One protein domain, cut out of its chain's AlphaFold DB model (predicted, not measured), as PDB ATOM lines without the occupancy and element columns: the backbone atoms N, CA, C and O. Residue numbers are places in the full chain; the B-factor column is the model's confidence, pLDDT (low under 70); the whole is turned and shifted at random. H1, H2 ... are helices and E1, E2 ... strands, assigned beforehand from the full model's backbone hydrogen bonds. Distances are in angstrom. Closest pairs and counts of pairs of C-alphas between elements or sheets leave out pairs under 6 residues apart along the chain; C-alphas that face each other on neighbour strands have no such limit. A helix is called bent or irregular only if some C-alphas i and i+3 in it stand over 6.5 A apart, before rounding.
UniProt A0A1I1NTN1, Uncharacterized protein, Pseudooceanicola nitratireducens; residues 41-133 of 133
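Overview. This is residues 41 to 133 of the 133 residues of an uncharacterized protein of Pseudooceanicola nitratireducens (UniProt A0A1I1NTN1). A narrow, strongly twisted sheet, made of the long hairpin of E1 and E2 with the short E3 at one edge, lies between helices: H3 packs along one face, and H2 along the other. H1 lies on H2's face too, more loosely over the edge strand E2, with the helices running along the strands. The printed part has 93 residues, with three named helices and three named strands in the order H1 H2 E1 E2 H3 E3; the sheet's order is E2 E1 E3, antiparallel throughout, and the class is mixed. It is compact, with a radius of gyration of the C-alphas of 13.3 A, yet elongated, with spans of 40 by 24 by 20 A.

Arrangement. H1, residues 42 to 52, and H2, residues 57 to 73, are close but not clearly touching: their closest C-alphas, of Phe 42 and Ala 71, are 7.0 A apart. They run opposite ways at a shallow tilt of 15 degrees. H2 is irregular, with C-alphas 66 and 69 7.1 A apart, and has a kink of 42 degrees near residue 67. E1, residues 77 to 84, and E2, residues 91 to 99, form an antiparallel hairpin; N 81 and O 95 are 2.7 A apart, within hydrogen-bond range. H3, residues 102 to 117, is on the face opposite to H1 and H2, over E2 and E1, at a height over the sheet of 5.8 A; its closest C-alphas to E2 are those of Cys 113 and Gly 95, 3.8 A apart. H2 has a height over the sheet of 8.1 A, and its closest C-alphas to E1 are those of Lys 68 and Leu 78, 5.9 A apart. E3, residues 129 to 132, is antiparallel to E1, with N 82 and O 130 2.9 A apart. E2, H3 and E3 form a split strand-helix-strand unit, two strands running the same way with E1 between them, and its crossover is right-handed. Every O i to N i+4 pair is within hydrogen-bond range in H1, against 11 of 13 in H2 and 11 of 12 in H3.

Along the chain. H1 begins at C-alpha 42 (30.440, 45.060, 24.070) and is 15.5 A long. H2 is 24.6 A long, E1 22.1 A, E2 23.0 A and H3 22.9 A. E3, 9.2 A long, ends at C-alpha 132 (11.495, 50.754, 31.323).

Size, cuts and confidence. The C-alphas farthest apart, of Asp 41 and Asp 124, are 41.1 A apart. The printed part has no cut. The link from H3 to E3 is long, with 11 residues. The mean pLDDT of the printed part is 77.4; it is under 70 at residue 54, residues 84 to 92, residues 116 to 127 and residue 133.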
ATOM      1  N   ASP A  41      33.981  43.515  20.966       87.88
ATOM      2  CA  ASP A  41      33.380  44.669  21.632       87.88
ATOM      3  C   ASP A  41      32.067  44.320  22.364       87.88
ATOM      4  O   ASP A  41      31.433  43.288  22.124       87.88
ATOM      5  N   PHE A  42      31.653  45.210  23.269       87.62
ATOM      6  CA  PHE A  42      30.440  45.060  24.070       87.62
ATOM      7  C   PHE A  42      29.180  44.820  23.219       87.62
ATOM      8  O   PHE A  42      28.384  43.933  23.531       87.62
ATOM      9  N   GLY A  43      28.983  45.595  22.148       83.94
ATOM     10  CA  GLY A  43      27.799  45.509  21.291       83.94
ATOM     11  C   GLY A  43      27.722  44.179  20.540       83.94
ATOM     12  O   GLY A  43      26.648  43.575  20.452       83.94
ATOM     13  N   THR A  44      28.866  43.684  20.075       87.25
ATOM     14  CA  THR A  44      29.001  42.363  19.458       87.25
ATOM     15  C   THR A  44      28.654  41.259  20.460       87.25
ATOM     16  O   THR A  44      27.814  40.405  20.170       87.25
ATOM     17  N   CYS A  45      29.199  41.315  21.678       87.31
ATOM     18  CA  CYS A  45      28.921  40.304  22.700       87.31
ATOM     19  C   CYS A  45      27.495  40.345  23.242       87.31
ATOM     20  O   CYS A  45      26.920  39.298  23.542       87.31
ATOM     21  N   MET A  46      26.885  41.527  23.310       84.62
ATOM     22  CA  MET A  46      25.468  41.658  23.633       84.62
ATOM     23  C   MET A  46      24.577  41.019  22.570       84.62
ATOM     24  O   MET A  46      23.646  40.301  22.931       84.62
ATOM     25  N   THR A  47      24.881  41.234  21.286       85.81
ATOM     26  CA  THR A  47      24.177  40.575  20.171       85.81
ATOM     27  C   THR A  47      24.299  39.063  20.287       85.81
ATOM     28  O   THR A  47      23.293  38.364  20.365       85.81
ATOM     29  N   TYR A  48      25.531  38.571  20.422       84.56
ATOM     30  CA  TYR A  48      25.823  37.147  20.541       84.56
ATOM     31  C   TYR A  48      25.081  36.481  21.709       84.56
ATOM     32  O   TYR A  48      24.436  35.446  21.536       84.56
ATOM     33  N   MET A  49      25.118  37.098  22.893       84.56
ATOM     34  CA  MET A  49      24.407  36.604  24.070       84.56
ATOM     35  C   MET A  49      22.889  36.577  23.846       84.56
ATOM     36  O   MET A  49      22.236  35.596  24.203       84.56
ATOM     37  N   MET A  50      22.317  37.653  23.299       78.19
ATOM     38  CA  MET A  50      20.866  37.810  23.147       78.19
ATOM     39  C   MET A  50      20.280  36.930  22.036       78.19
ATOM     40  O   MET A  50      19.144  36.486  22.178       78.19
ATOM     41  N   ASP A  51      21.039  36.641  20.978       79.19
ATOM     42  CA  ASP A  51      20.601  35.763  19.886       79.19
ATOM     43  C   ASP A  51      20.647  34.280  20.283       79.19
ATOM     44  O   ASP A  51      19.785  33.495  19.884       79.19
ATOM     45  N   ARG A  52      21.630  33.879  21.101       74.50
ATOM     46  CA  ARG A  52      21.776  32.483  21.552       74.50
ATOM     47  C   ARG A  52      20.863  32.116  22.709       74.50
ATOM     48  O   ARG A  52      20.483  30.953  22.852       74.50
ATOM     49  N   ASN A  53      20.517  33.089  23.543       72.00
ATOM     50  CA  ASN A  53      19.693  32.862  24.716       72.00
ATOM     51  C   ASN A  53      18.296  33.401  24.434       72.00
ATOM     52  O   ASN A  53      18.064  34.604  24.524       72.00
ATOM     53  N   ALA A  54      17.353  32.503  24.130       67.12
ATOM     54  CA  ALA A  54      15.933  32.833  24.021       67.12
ATOM     55  C   ALA A  54      15.399  33.318  25.385       67.12
ATOM     56  O   ALA A  54      14.840  32.563  26.182       67.12
ATOM     57  N   MET A  55      15.630  34.593  25.691       70.94
ATOM     58  CA  MET A  55      15.287  35.196  26.969       70.94
ATOM     59  C   MET A  55      13.851  35.705  26.945       70.94
ATOM     60  O   MET A  55      13.493  36.592  26.173       70.94
ATOM     61  N   GLY A  56      13.029  35.216  27.876       73.94
ATOM     62  CA  GLY A  56      11.749  35.858  28.166       73.94
ATOM     63  C   GLY A  56      11.950  37.310  28.628       73.94
ATOM     64  O   GLY A  56      12.983  37.655  29.206       73.94
ATOM     65  N   CYS A  57      10.940  38.162  28.444       78.69
ATOM     66  CA  CYS A  57      11.032  39.603  28.722       78.69
ATOM     67  C   CYS A  57      11.556  39.955  30.120       78.69
ATOM     68  O   CYS A  57      12.353  40.878  30.282       78.69
ATOM     69  N   THR A  58      11.159  39.191  31.138       79.81
ATOM     70  CA  THR A  58      11.649  39.366  32.511       79.81
ATOM     71  C   THR A  58      13.147  39.080  32.635       79.81
ATOM     72  O   THR A  58      13.849  39.794  33.352       79.81
ATOM     73  N   ALA A  59      13.648  38.050  31.949       80.69
ATOM     74  CA  ALA A  59      15.065  37.699  31.948       80.69
ATOM     75  C   ALA A  59      15.889  38.746  31.182       80.69
ATOM     76  O   ALA A  59      16.860  39.262  31.733       80.69
ATOM     77  N   ALA A  60      15.434  39.151  29.992       82.06
ATOM     78  CA  ALA A  60      16.080  40.196  29.196       82.06
ATOM     79  C   ALA A  60      16.164  41.530  29.959       82.06
ATOM     80  O   ALA A  60      17.229  42.143  30.034       82.06
ATOM     81  N   ARG A  61      15.075  41.946  30.628       85.19
ATOM     82  CA  ARG A  61      15.068  43.149  31.477       85.19
ATOM     83  C   ARG A  61      16.091  43.058  32.607       85.19
ATOM     84  O   ARG A  61      16.815  44.019  32.864       85.19
ATOM     85  N   LYS A  62      16.150  41.914  33.299       84.88
ATOM     86  CA  LYS A  62      17.134  41.687  34.367       84.88
ATOM     87  C   LYS A  62      18.562  41.764  33.828       84.88
ATOM     88  O   LYS A  62      19.394  42.375  34.494       84.88
ATOM     89  N   GLN A  63      18.832  41.204  32.647       84.06
ATOM     90  CA  GLN A  63      20.163  41.269  32.043       84.06
ATOM     91  C   GLN A  63      20.570  42.686  31.668       84.06
ATOM     92  O   GLN A  63      21.628  43.153  32.077       84.06
ATOM     93  N   ILE A  64      19.695  43.413  30.978       86.69
ATOM     94  CA  ILE A  64      19.959  44.803  30.596       86.69
ATOM     95  C   ILE A  64      20.231  45.661  31.824       86.69
ATOM     96  O   ILE A  64      21.192  46.423  31.838       86.69
ATOM     97  N   ARG A  65      19.449  45.496  32.898       87.38
ATOM     98  CA  ARG A  65      19.677  46.232  34.146       87.38
ATOM     99  C   ARG A  65      21.037  45.920  34.777       87.38
ATOM    100  O   ARG A  65      21.650  46.826  35.331       87.38
ATOM    101  N   ARG A  66      21.505  44.669  34.701       85.62
ATOM    102  CA  ARG A  66      22.825  44.259  35.215       85.62
ATOM    103  C   ARG A  66      23.964  44.849  34.389       85.62
ATOM    104  O   ARG A  66      24.900  45.390  34.964       85.62
ATOM    105  N   GLN A  67      23.849  44.793  33.066       85.50
ATOM    106  CA  GLN A  67      24.900  45.232  32.148       85.50
ATOM    107  C   GLN A  67      24.911  46.753  31.913       85.50
ATOM    108  O   GLN A  67      25.884  47.277  31.384       85.50
ATOM    109  N   LYS A  68      23.872  47.492  32.331       86.69
ATOM    110  CA  LYS A  68      23.712  48.937  32.063       86.69
ATOM    111  C   LYS A  68      24.903  49.784  32.517       86.69
ATOM    112  O   LYS A  68      25.289  50.710  31.815       86.69
ATOM    113  N   SER A  69      25.473  49.481  33.681       85.00
ATOM    114  CA  SER A  69      26.620  50.223  34.217       85.00
ATOM    115  C   SER A  69      27.928  49.879  33.503       85.00
ATOM    116  O   SER A  69      28.732  50.775  33.269       85.00
ATOM    117  N   ALA A  70      28.135  48.609  33.138       85.12
ATOM    118  CA  ALA A  70      29.288  48.175  32.352       85.12
ATOM    119  C   ALA A  70      29.240  48.773  30.939       85.12
ATOM    120  O   ALA A  70      30.203  49.397  30.508       85.12
ATOM    121  N   ALA A  71      28.074  48.704  30.290       86.31
ATOM    122  CA  ALA A  71      27.820  49.315  28.990       86.31
ATOM    123  C   ALA A  71      28.165  50.810  28.989       86.31
ATOM    124  O   ALA A  71      28.921  51.269  28.138       86.31
ATOM    125  N   ALA A  72      27.676  51.557  29.987       86.50
ATOM    126  CA  ALA A  72      27.897  52.999  30.067       86.50
ATOM    127  C   ALA A  72      29.384  53.371  30.200       86.50
ATOM    128  O   ALA A  72      29.803  54.387  29.653       86.50
ATOM    129  N   LYS A  73      30.191  52.548  30.885       87.62
ATOM    130  CA  LYS A  73      31.650  52.747  30.978       87.62
ATOM    131  C   LYS A  73      32.356  52.547  29.638       87.62
ATOM    132  O   LYS A  73      33.378  53.174  29.397       87.62
ATOM    133  N   GLU A  74      31.806  51.692  28.784       84.81
ATOM    134  CA  GLU A  74      32.323  51.393  27.446       84.81
ATOM    135  C   GLU A  74      31.685  52.275  26.351       84.81
ATOM    136  O   GLU A  74      31.894  52.032  25.166       84.81
ATOM    137  N   GLY A  75      30.901  53.298  26.722       89.44
ATOM    138  CA  GLY A  75      30.242  54.202  25.771       89.44
ATOM    139  C   GLY A  75      29.001  53.615  25.090       89.44
ATOM    140  O   GLY A  75      28.564  54.122  24.061       89.44
ATOM    141  N   TRP A  76      28.427  52.549  25.650       91.31
ATOM    142  CA  TRP A  76      27.217  51.903  25.155       91.31
ATOM    143  C   TRP A  76      26.008  52.202  26.040       91.31
ATOM    144  O   TRP A  76      26.055  52.166  27.270       91.31
ATOM    145  N   HIS A  77      24.869  52.414  25.397       91.69
ATOM    146  CA  HIS A  77      23.585  52.630  26.040       91.69
ATOM    147  C   HIS A  77      22.662  51.456  25.756       91.69
ATOM    148  O   HIS A  77      22.368  51.144  24.605       91.69
ATOM    149  N   LEU A  78      22.182  50.821  26.824       90.94
ATOM    150  CA  LEU A  78      21.175  49.768  26.756       90.94
ATOM    151  C   LEU A  78      19.789  50.358  27.009       90.94
ATOM    152  O   LEU A  78      19.589  51.096  27.978       90.94
ATOM    153  N   ALA A  79      18.818  49.967  26.192       91.44
ATOM    154  CA  ALA A  79      17.422  50.325  26.374       91.44
ATOM    155  C   ALA A  79      16.535  49.080  26.367       91.44
ATOM    156  O   ALA A  79      16.730  48.147  25.586       91.44
ATOM    157  N   PHE A  80      15.529  49.098  27.235       90.12
ATOM    158  CA  PHE A  80      14.468  48.105  27.276       90.12
ATOM    159  C   PHE A  80      13.128  48.827  27.192       90.12
ATOM    160  O   PHE A  80      12.879  49.790  27.915       90.12
ATOM    161  N   ALA A  81      12.259  48.333  26.329       87.75
ATOM    162  CA  ALA A  81      10.867  48.703  26.248       87.75
ATOM    163  C   ALA A  81      10.020  47.469  26.548       87.75
ATOM    164  O   ALA A  81      10.287  46.373  26.059       87.75
ATOM    165  N   GLY A  82       8.994  47.642  27.363       84.00
ATOM    166  CA  GLY A  82       8.066  46.578  27.697       84.00
ATOM    167  C   GLY A  82       6.648  47.103  27.719       84.00
ATOM    168  O   GLY A  82       6.404  48.271  28.028       84.00
ATOM    169  N   ARG A  83       5.704  46.218  27.434       76.69
ATOM    170  CA  ARG A  83       4.299  46.467  27.722       76.69
ATOM    171  C   ARG A  83       4.025  46.088  29.172       76.69
ATOM    172  O   ARG A  83       4.306  44.964  29.599       76.69
ATOM    173  N   LYS A  84       3.486  47.025  29.941       64.56
ATOM    174  CA  LYS A  84       2.992  46.745  31.289       64.56
ATOM    175  C   LYS A  84       1.531  46.312  31.158       64.56
ATOM    176  O   LYS A  84       0.668  47.152  30.949       64.56
ATOM    177  N   ASP A  85       1.267  45.007  31.200       60.56
ATOM    178  CA  ASP A  85      -0.104  44.507  31.374       60.56
ATOM    179  C   ASP A  85      -0.494  44.621  32.862       60.56
ATOM    180  O   ASP A  85       0.373  44.859  33.714       60.56
ATOM    181  N   SER A  86      -1.787  44.491  33.182       52.56
ATOM    182  CA  SER A  86      -2.277  44.506  34.567       52.56
ATOM    183  C   SER A  86      -1.417  43.588  35.446       52.56
ATOM    184  O   SER A  86      -0.965  42.527  35.006       52.56
ATOM    185  N   THR A  87      -1.157  44.021  36.680       49.19
ATOM    186  CA  THR A  87      -0.139  43.507  37.620       49.19
ATOM    187  C   THR A  87      -0.145  41.993  37.867       49.19
ATOM    188  O   THR A  87       0.824  41.476  38.415       49.19
ATOM    189  N   ILE A  88      -1.182  41.278  37.431       51.47
ATOM    190  CA  ILE A  88      -1.352  39.830  37.569       51.47
ATOM    191  C   ILE A  88      -0.521  39.031  36.545       51.47
ATOM    192  O   ILE A  88      -0.061  37.940  36.866       51.47
ATOM    193  N   THR A  89      -0.289  39.535  35.323       51.16
ATOM    194  CA  THR A  89       0.261  38.710  34.216       51.16
ATOM    195  C   THR A  89       1.707  39.022  33.807       51.16
ATOM    196  O   THR A  89       2.283  38.274  33.011       51.16
ATOM    197  N   GLY A  90       2.324  40.073  34.361       56.41
ATOM    198  CA  GLY A  90       3.715  40.457  34.075       56.41
ATOM    199  C   GLY A  90       3.916  41.213  32.748       56.41
ATOM    200  O   GLY A  90       2.968  41.666  32.113       56.41
ATOM    201  N   ILE A  91       5.179  41.396  32.333       60.97
ATOM    202  CA  ILE A  91       5.530  42.098  31.080       60.97
ATOM    203  C   ILE A  91       5.280  41.157  29.894       60.97
ATOM    204  O   ILE A  91       5.980  40.151  29.756       60.97
ATOM    205  N   ARG A  92       4.311  41.491  29.032       62.88
ATOM    206  CA  ARG A  92       3.944  40.708  27.836       62.88
ATOM    207  C   ARG A  92       4.275  41.471  26.561       62.88
ATOM    208  O   ARG A  92       3.586  42.427  26.232       62.88
ATOM    209  N   GLY A  93       5.296  41.023  25.837       70.50
ATOM    210  CA  GLY A  93       5.853  41.766  24.706       70.50
ATOM    211  C   GLY A  93       6.870  42.798  25.189       70.50
ATOM    212  O   GLY A  93       6.583  43.658  26.025       70.50
ATOM    213  N   CYS A  94       8.095  42.671  24.694       80.25
ATOM    214  CA  CYS A  94       9.195  43.565  25.005       80.25
ATOM    215  C   CYS A  94      10.096  43.729  23.791       80.25
ATOM    216  O   CYS A  94      10.162  42.871  22.913       80.25
ATOM    217  N   GLY A  95      10.803  44.846  23.766       86.50
ATOM    218  CA  GLY A  95      11.891  45.100  22.850       86.50
ATOM    219  C   GLY A  95      13.086  45.589  23.634       86.50
ATOM    220  O   GLY A  95      12.960  46.293  24.630       86.50
ATOM    221  N   TYR A  96      14.262  45.220  23.177       88.44
ATOM    222  CA  TYR A  96      15.501  45.747  23.702       88.44
ATOM    223  C   TYR A  96      16.419  46.113  22.550       88.44
ATOM    224  O   TYR A  96      16.248  45.632  21.426       88.44
ATOM    225  N   ALA A  97      17.347  47.013  22.834       91.12
ATOM    226  CA  ALA A  97      18.381  47.425  21.906       91.12
ATOM    227  C   ALA A  97      19.551  48.050  22.666       91.12
ATOM    228  O   ALA A  97      19.420  48.468  23.821       91.12
ATOM    229  N   TRP A  98      20.686  48.134  21.986       91.06
ATOM    230  CA  TRP A  98      21.877  48.819  22.459       91.06
ATOM    231  C   TRP A  98      22.489  49.647  21.341       91.06
ATOM    232  O   TRP A  98      22.404  49.288  20.166       91.06
ATOM    233  N   ASN A  99      23.066  50.788  21.698       92.44
ATOM    234  CA  ASN A  99      23.724  51.680  20.752       92.44
ATOM    235  C   ASN A  99      24.695  52.613  21.486       92.44
ATOM    236  O   ASN A  99      24.532  52.831  22.684       92.44
ATOM    237  N   SER A 100      25.664  53.191  20.780       89.75
ATOM    238  CA  SER A 100      26.509  54.264  21.320       89.75
ATOM    239  C   SER A 100      25.763  55.592  21.488       89.75
ATOM    240  O   SER A 100      26.201  56.453  22.239       89.75
ATOM    241  N   ASP A 101      24.609  55.754  20.835       92.25
ATOM    242  CA  ASP A 101      23.694  56.879  21.017       92.25
ATOM    243  C   ASP A 101      22.476  56.450  21.867       92.25
ATOM    244  O   ASP A 101      21.739  55.528  21.481       92.25
ATOM    245  N   PRO A 102      22.207  57.113  23.010       91.94
ATOM    246  CA  PRO A 102      21.093  56.754  23.882       91.94
ATOM    247  C   PRO A 102      19.727  56.890  23.196       91.94
ATOM    248  O   PRO A 102      18.844  56.065  23.442       91.94
ATOM    249  N   ALA A 103      19.542  57.879  22.317       92.19
ATOM    250  CA  ALA A 103      18.279  58.090  21.617       92.19
ATOM    251  C   ALA A 103      18.014  56.959  20.616       92.19
ATOM    252  O   ALA A 103      16.902  56.424  20.560       92.19
ATOM    253  N   LYS A 104      19.048  56.515  19.889       93.62
ATOM    254  CA  LYS A 104      18.945  55.376  18.962       93.62
ATOM    255  C   LYS A 104      18.653  54.070  19.693       93.62
ATOM    256  O   LYS A 104      17.813  53.298  19.234       93.62
ATOM    257  N   ALA A 105      19.288  53.838  20.843       89.75
ATOM    258  CA  ALA A 105      19.004  52.664  21.669       89.75
ATOM    259  C   ALA A 105      17.533  52.650  22.121       89.75
ATOM    260  O   ALA A 105      16.834  51.649  21.953       89.75
ATOM    261  N   GLN A 106      17.029  53.774  22.638       91.06
ATOM    262  CA  GLN A 106      15.635  53.898  23.075       91.06
ATOM    263  C   GLN A 106      14.642  53.712  21.923       91.06
ATOM    264  O   GLN A 106      13.675  52.958  22.053       91.06
ATOM    265  N   GLN A 107      14.896  54.356  20.782       91.06
ATOM    266  CA  GLN A 107      14.049  54.252  19.600       91.06
ATOM    267  C   GLN A 107      13.982  52.808  19.086       91.06
ATOM    268  O   GLN A 107      12.888  52.295  18.844       91.06
ATOM    269  N   ALA A 108      15.127  52.130  18.972       90.12
ATOM    270  CA  ALA A 108      15.191  50.745  18.521       90.12
ATOM    271  C   ALA A 108      14.491  49.784  19.497       90.12
ATOM    272  O   ALA A 108      13.737  48.912  19.062       90.12
ATOM    273  N   ALA A 109      14.650  49.973  20.812       89.19
ATOM    274  CA  ALA A 109      13.948  49.170  21.814       89.19
ATOM    275  C   ALA A 109      12.422  49.327  21.694       89.19
ATOM    276  O   ALA A 109      11.695  48.333  21.675       89.19
ATOM    277  N   MET A 110      11.934  50.562  21.538       87.31
ATOM    278  CA  MET A 110      10.510  50.849  21.335       87.31
ATOM    279  C   MET A 110       9.975  50.251  20.030       87.31
ATOM    280  O   MET A 110       8.899  49.653  20.029       87.31
ATOM    281  N   GLN A 111      10.720  50.362  18.927       87.62
ATOM    282  CA  GLN A 111      10.354  49.737  17.652       87.62
ATOM    283  C   GLN A 111      10.274  48.214  17.778       87.62
ATOM    284  O   GLN A 111       9.298  47.617  17.331       87.62
ATOM    285  N   ASN A 112      11.261  47.587  18.424       85.94
ATOM    286  CA  ASN A 112      11.266  46.145  18.659       85.94
ATOM    287  C   ASN A 112      10.096  45.710  19.545       85.94
ATOM    288  O   ASN A 112       9.478  44.692  19.261       85.94
ATOM    289  N   CYS A 113       9.729  46.504  20.553       83.44
ATOM    290  CA  CYS A 113       8.567  46.230  21.394       83.44
ATOM    291  C   CYS A 113       7.266  46.271  20.571       83.44
ATOM    292  O   CYS A 113       6.490  45.318  20.591       83.44
ATOM    293  N   ARG A 114       7.084  47.317  19.750       79.62
ATOM    294  CA  ARG A 114       5.909  47.499  18.877       79.62
ATOM    295  C   ARG A 114       5.769  46.429  17.791       79.62
ATOM    296  O   ARG A 114       4.652  46.135  17.372       79.62
ATOM    297  N   LYS A 115       6.871  45.820  17.328       75.56
ATOM    298  CA  LYS A 115       6.816  44.684  16.381       75.56
ATOM    299  C   LYS A 115       5.992  43.527  16.948       75.56
ATOM    300  O   LYS A 115       5.223  42.921  16.208       75.56
ATOM    301  N   TRP A 116       6.120  43.270  18.248       64.19
ATOM    302  CA  TRP A 116       5.398  42.208  18.946       64.19
ATOM    303  C   TRP A 116       3.988  42.619  19.383       64.19
ATOM    304  O   TRP A 116       3.167  41.752  19.653       64.19
ATOM    305  N   GLU A 117       3.662  43.915  19.425       56.66
ATOM    306  CA  GLU A 117       2.304  44.377  19.761       56.66
ATOM    307  C   GLU A 117       1.271  44.028  18.684       56.66
ATOM    308  O   GLU A 117       0.116  43.776  19.022       56.66
ATOM    309  N   LYS A 118       1.679  43.911  17.409       54.69
ATOM    310  CA  LYS A 118       0.785  43.530  16.296       54.69
ATOM    311  C   LYS A 118       0.063  42.195  16.526       54.69
ATOM    312  O   LYS A 118      -1.037  42.008  16.022       54.69
ATOM    313  N   THR A 119       0.664  41.283  17.287       50.12
ATOM    314  CA  THR A 119       0.114  39.957  17.604       50.12
ATOM    315  C   THR A 119      -0.804  39.940  18.834       50.12
ATOM    316  O   THR A 119      -1.471  38.936  19.058       50.12
ATOM    317  N   TYR A 120      -0.866  41.014  19.637       49.53
ATOM    318  CA  TYR A 120      -1.512  41.008  20.964       49.53
ATOM    319  C   TYR A 120      -2.611  42.069  21.172       49.53
ATOM    320  O   TYR A 120      -2.958  42.386  22.316       49.53
ATOM    321  N   GLY A 121      -3.212  42.553  20.081       43.25
ATOM    322  CA  GLY A 121      -4.454  43.330  20.092       43.25
ATOM    323  C   GLY A 121      -4.413  44.521  19.140       43.25
ATOM    324  O   GLY A 121      -3.635  45.451  19.327       43.25
ATOM    325  N   THR A 122      -5.276  44.498  18.129       46.22
ATOM    326  CA  THR A 122      -5.658  45.669  17.337       46.22
ATOM    327  C   THR A 122      -6.584  46.565  18.168       46.22
ATOM    328  O   THR A 122      -7.636  46.093  18.590       46.22
ATOM    329  N   GLY A 123      -6.222  47.837  18.344       47.28
ATOM    330  CA  GLY A 123      -7.144  48.909  18.746       47.28
ATOM    331  C   GLY A 123      -7.131  49.286  20.234       47.28
ATOM    332  O   GLY A 123      -7.607  48.541  21.082       47.28
ATOM    333  N   ASP A 124      -6.602  50.478  20.520       43.56
ATOM    334  CA  ASP A 124      -7.140  51.444  21.495       43.56
ATOM    335  C   ASP A 124      -7.295  51.051  22.985       43.56
ATOM    336  O   ASP A 124      -8.269  51.442  23.625       43.56
ATOM    337  N   GLY A 125      -6.329  50.349  23.595       49.09
ATOM    338  CA  GLY A 125      -6.363  50.024  25.038       49.09
ATOM    339  C   GLY A 125      -5.111  50.419  25.840       49.09
ATOM    340  O   GLY A 125      -4.026  50.524  25.273       49.09
ATOM    341  N   ASP A 126      -5.262  50.536  27.173       51.66
ATOM    342  CA  ASP A 126      -4.307  50.902  28.261       51.66
ATOM    343  C   ASP A 126      -2.929  50.191  28.302       51.66
ATOM    344  O   ASP A 126      -2.179  50.276  29.277       51.66
ATOM    345  N   LYS A 127      -2.570  49.432  27.271       61.06
ATOM    346  CA  LYS A 127      -1.466  48.478  27.275       61.06
ATOM    347  C   LYS A 127      -0.486  48.784  26.141       61.06
ATOM    348  O   LYS A 127      -0.418  48.034  25.167       61.06
ATOM    349  N   VAL A 128       0.270  49.866  26.309       70.25
ATOM    350  CA  VAL A 128       1.271  50.378  25.357       70.25
ATOM    351  C   VAL A 128       2.706  49.996  25.741       70.25
ATOM    352  O   VAL A 128       3.061  49.926  26.923       70.25
ATOM    353  N   CYS A 129       3.563  49.786  24.741       77.19
ATOM    354  CA  CYS A 129       5.009  49.712  24.907       77.19
ATOM    355  C   CYS A 129       5.543  51.018  25.501       77.19
ATOM    356  O   CYS A 129       5.300  52.105  24.979       77.19
ATOM    357  N   SER A 130       6.322  50.895  26.570       80.75
ATOM    358  CA  SER A 130       6.969  52.014  27.252       80.75
ATOM    359  C   SER A 130       8.419  51.670  27.562       80.75
ATOM    360  O   SER A 130       8.747  50.505  27.810       80.75
ATOM    361  N   LEU A 131       9.293  52.678  27.555       84.00
ATOM    362  CA  LEU A 131      10.660  52.519  28.042       84.00
ATOM    363  C   LEU A 131      10.622  52.176  29.531       84.00
ATOM    364  O   LEU A 131       9.950  52.844  30.316       84.00
ATOM    365  N   MET A 132      11.357  51.139  29.924       80.25
ATOM    366  CA  MET A 132      11.495  50.754  31.323       80.25
ATOM    367  C   MET A 132      12.935  50.938  31.776       80.25
ATOM    368  O   MET A 132      13.877  50.553  31.082       80.25
ATOM    369  N   ASN A 133      13.079  51.487  32.980       66.81
ATOM    370  CA  ASN A 133      14.351  51.548  33.692       66.81
ATOM    371  C   ASN A 133      14.665  50.243  34.440       66.81
ATOM    372  O   ASN A 133      13.723  49.515  34.865       66.81
TER     373      ASN A 133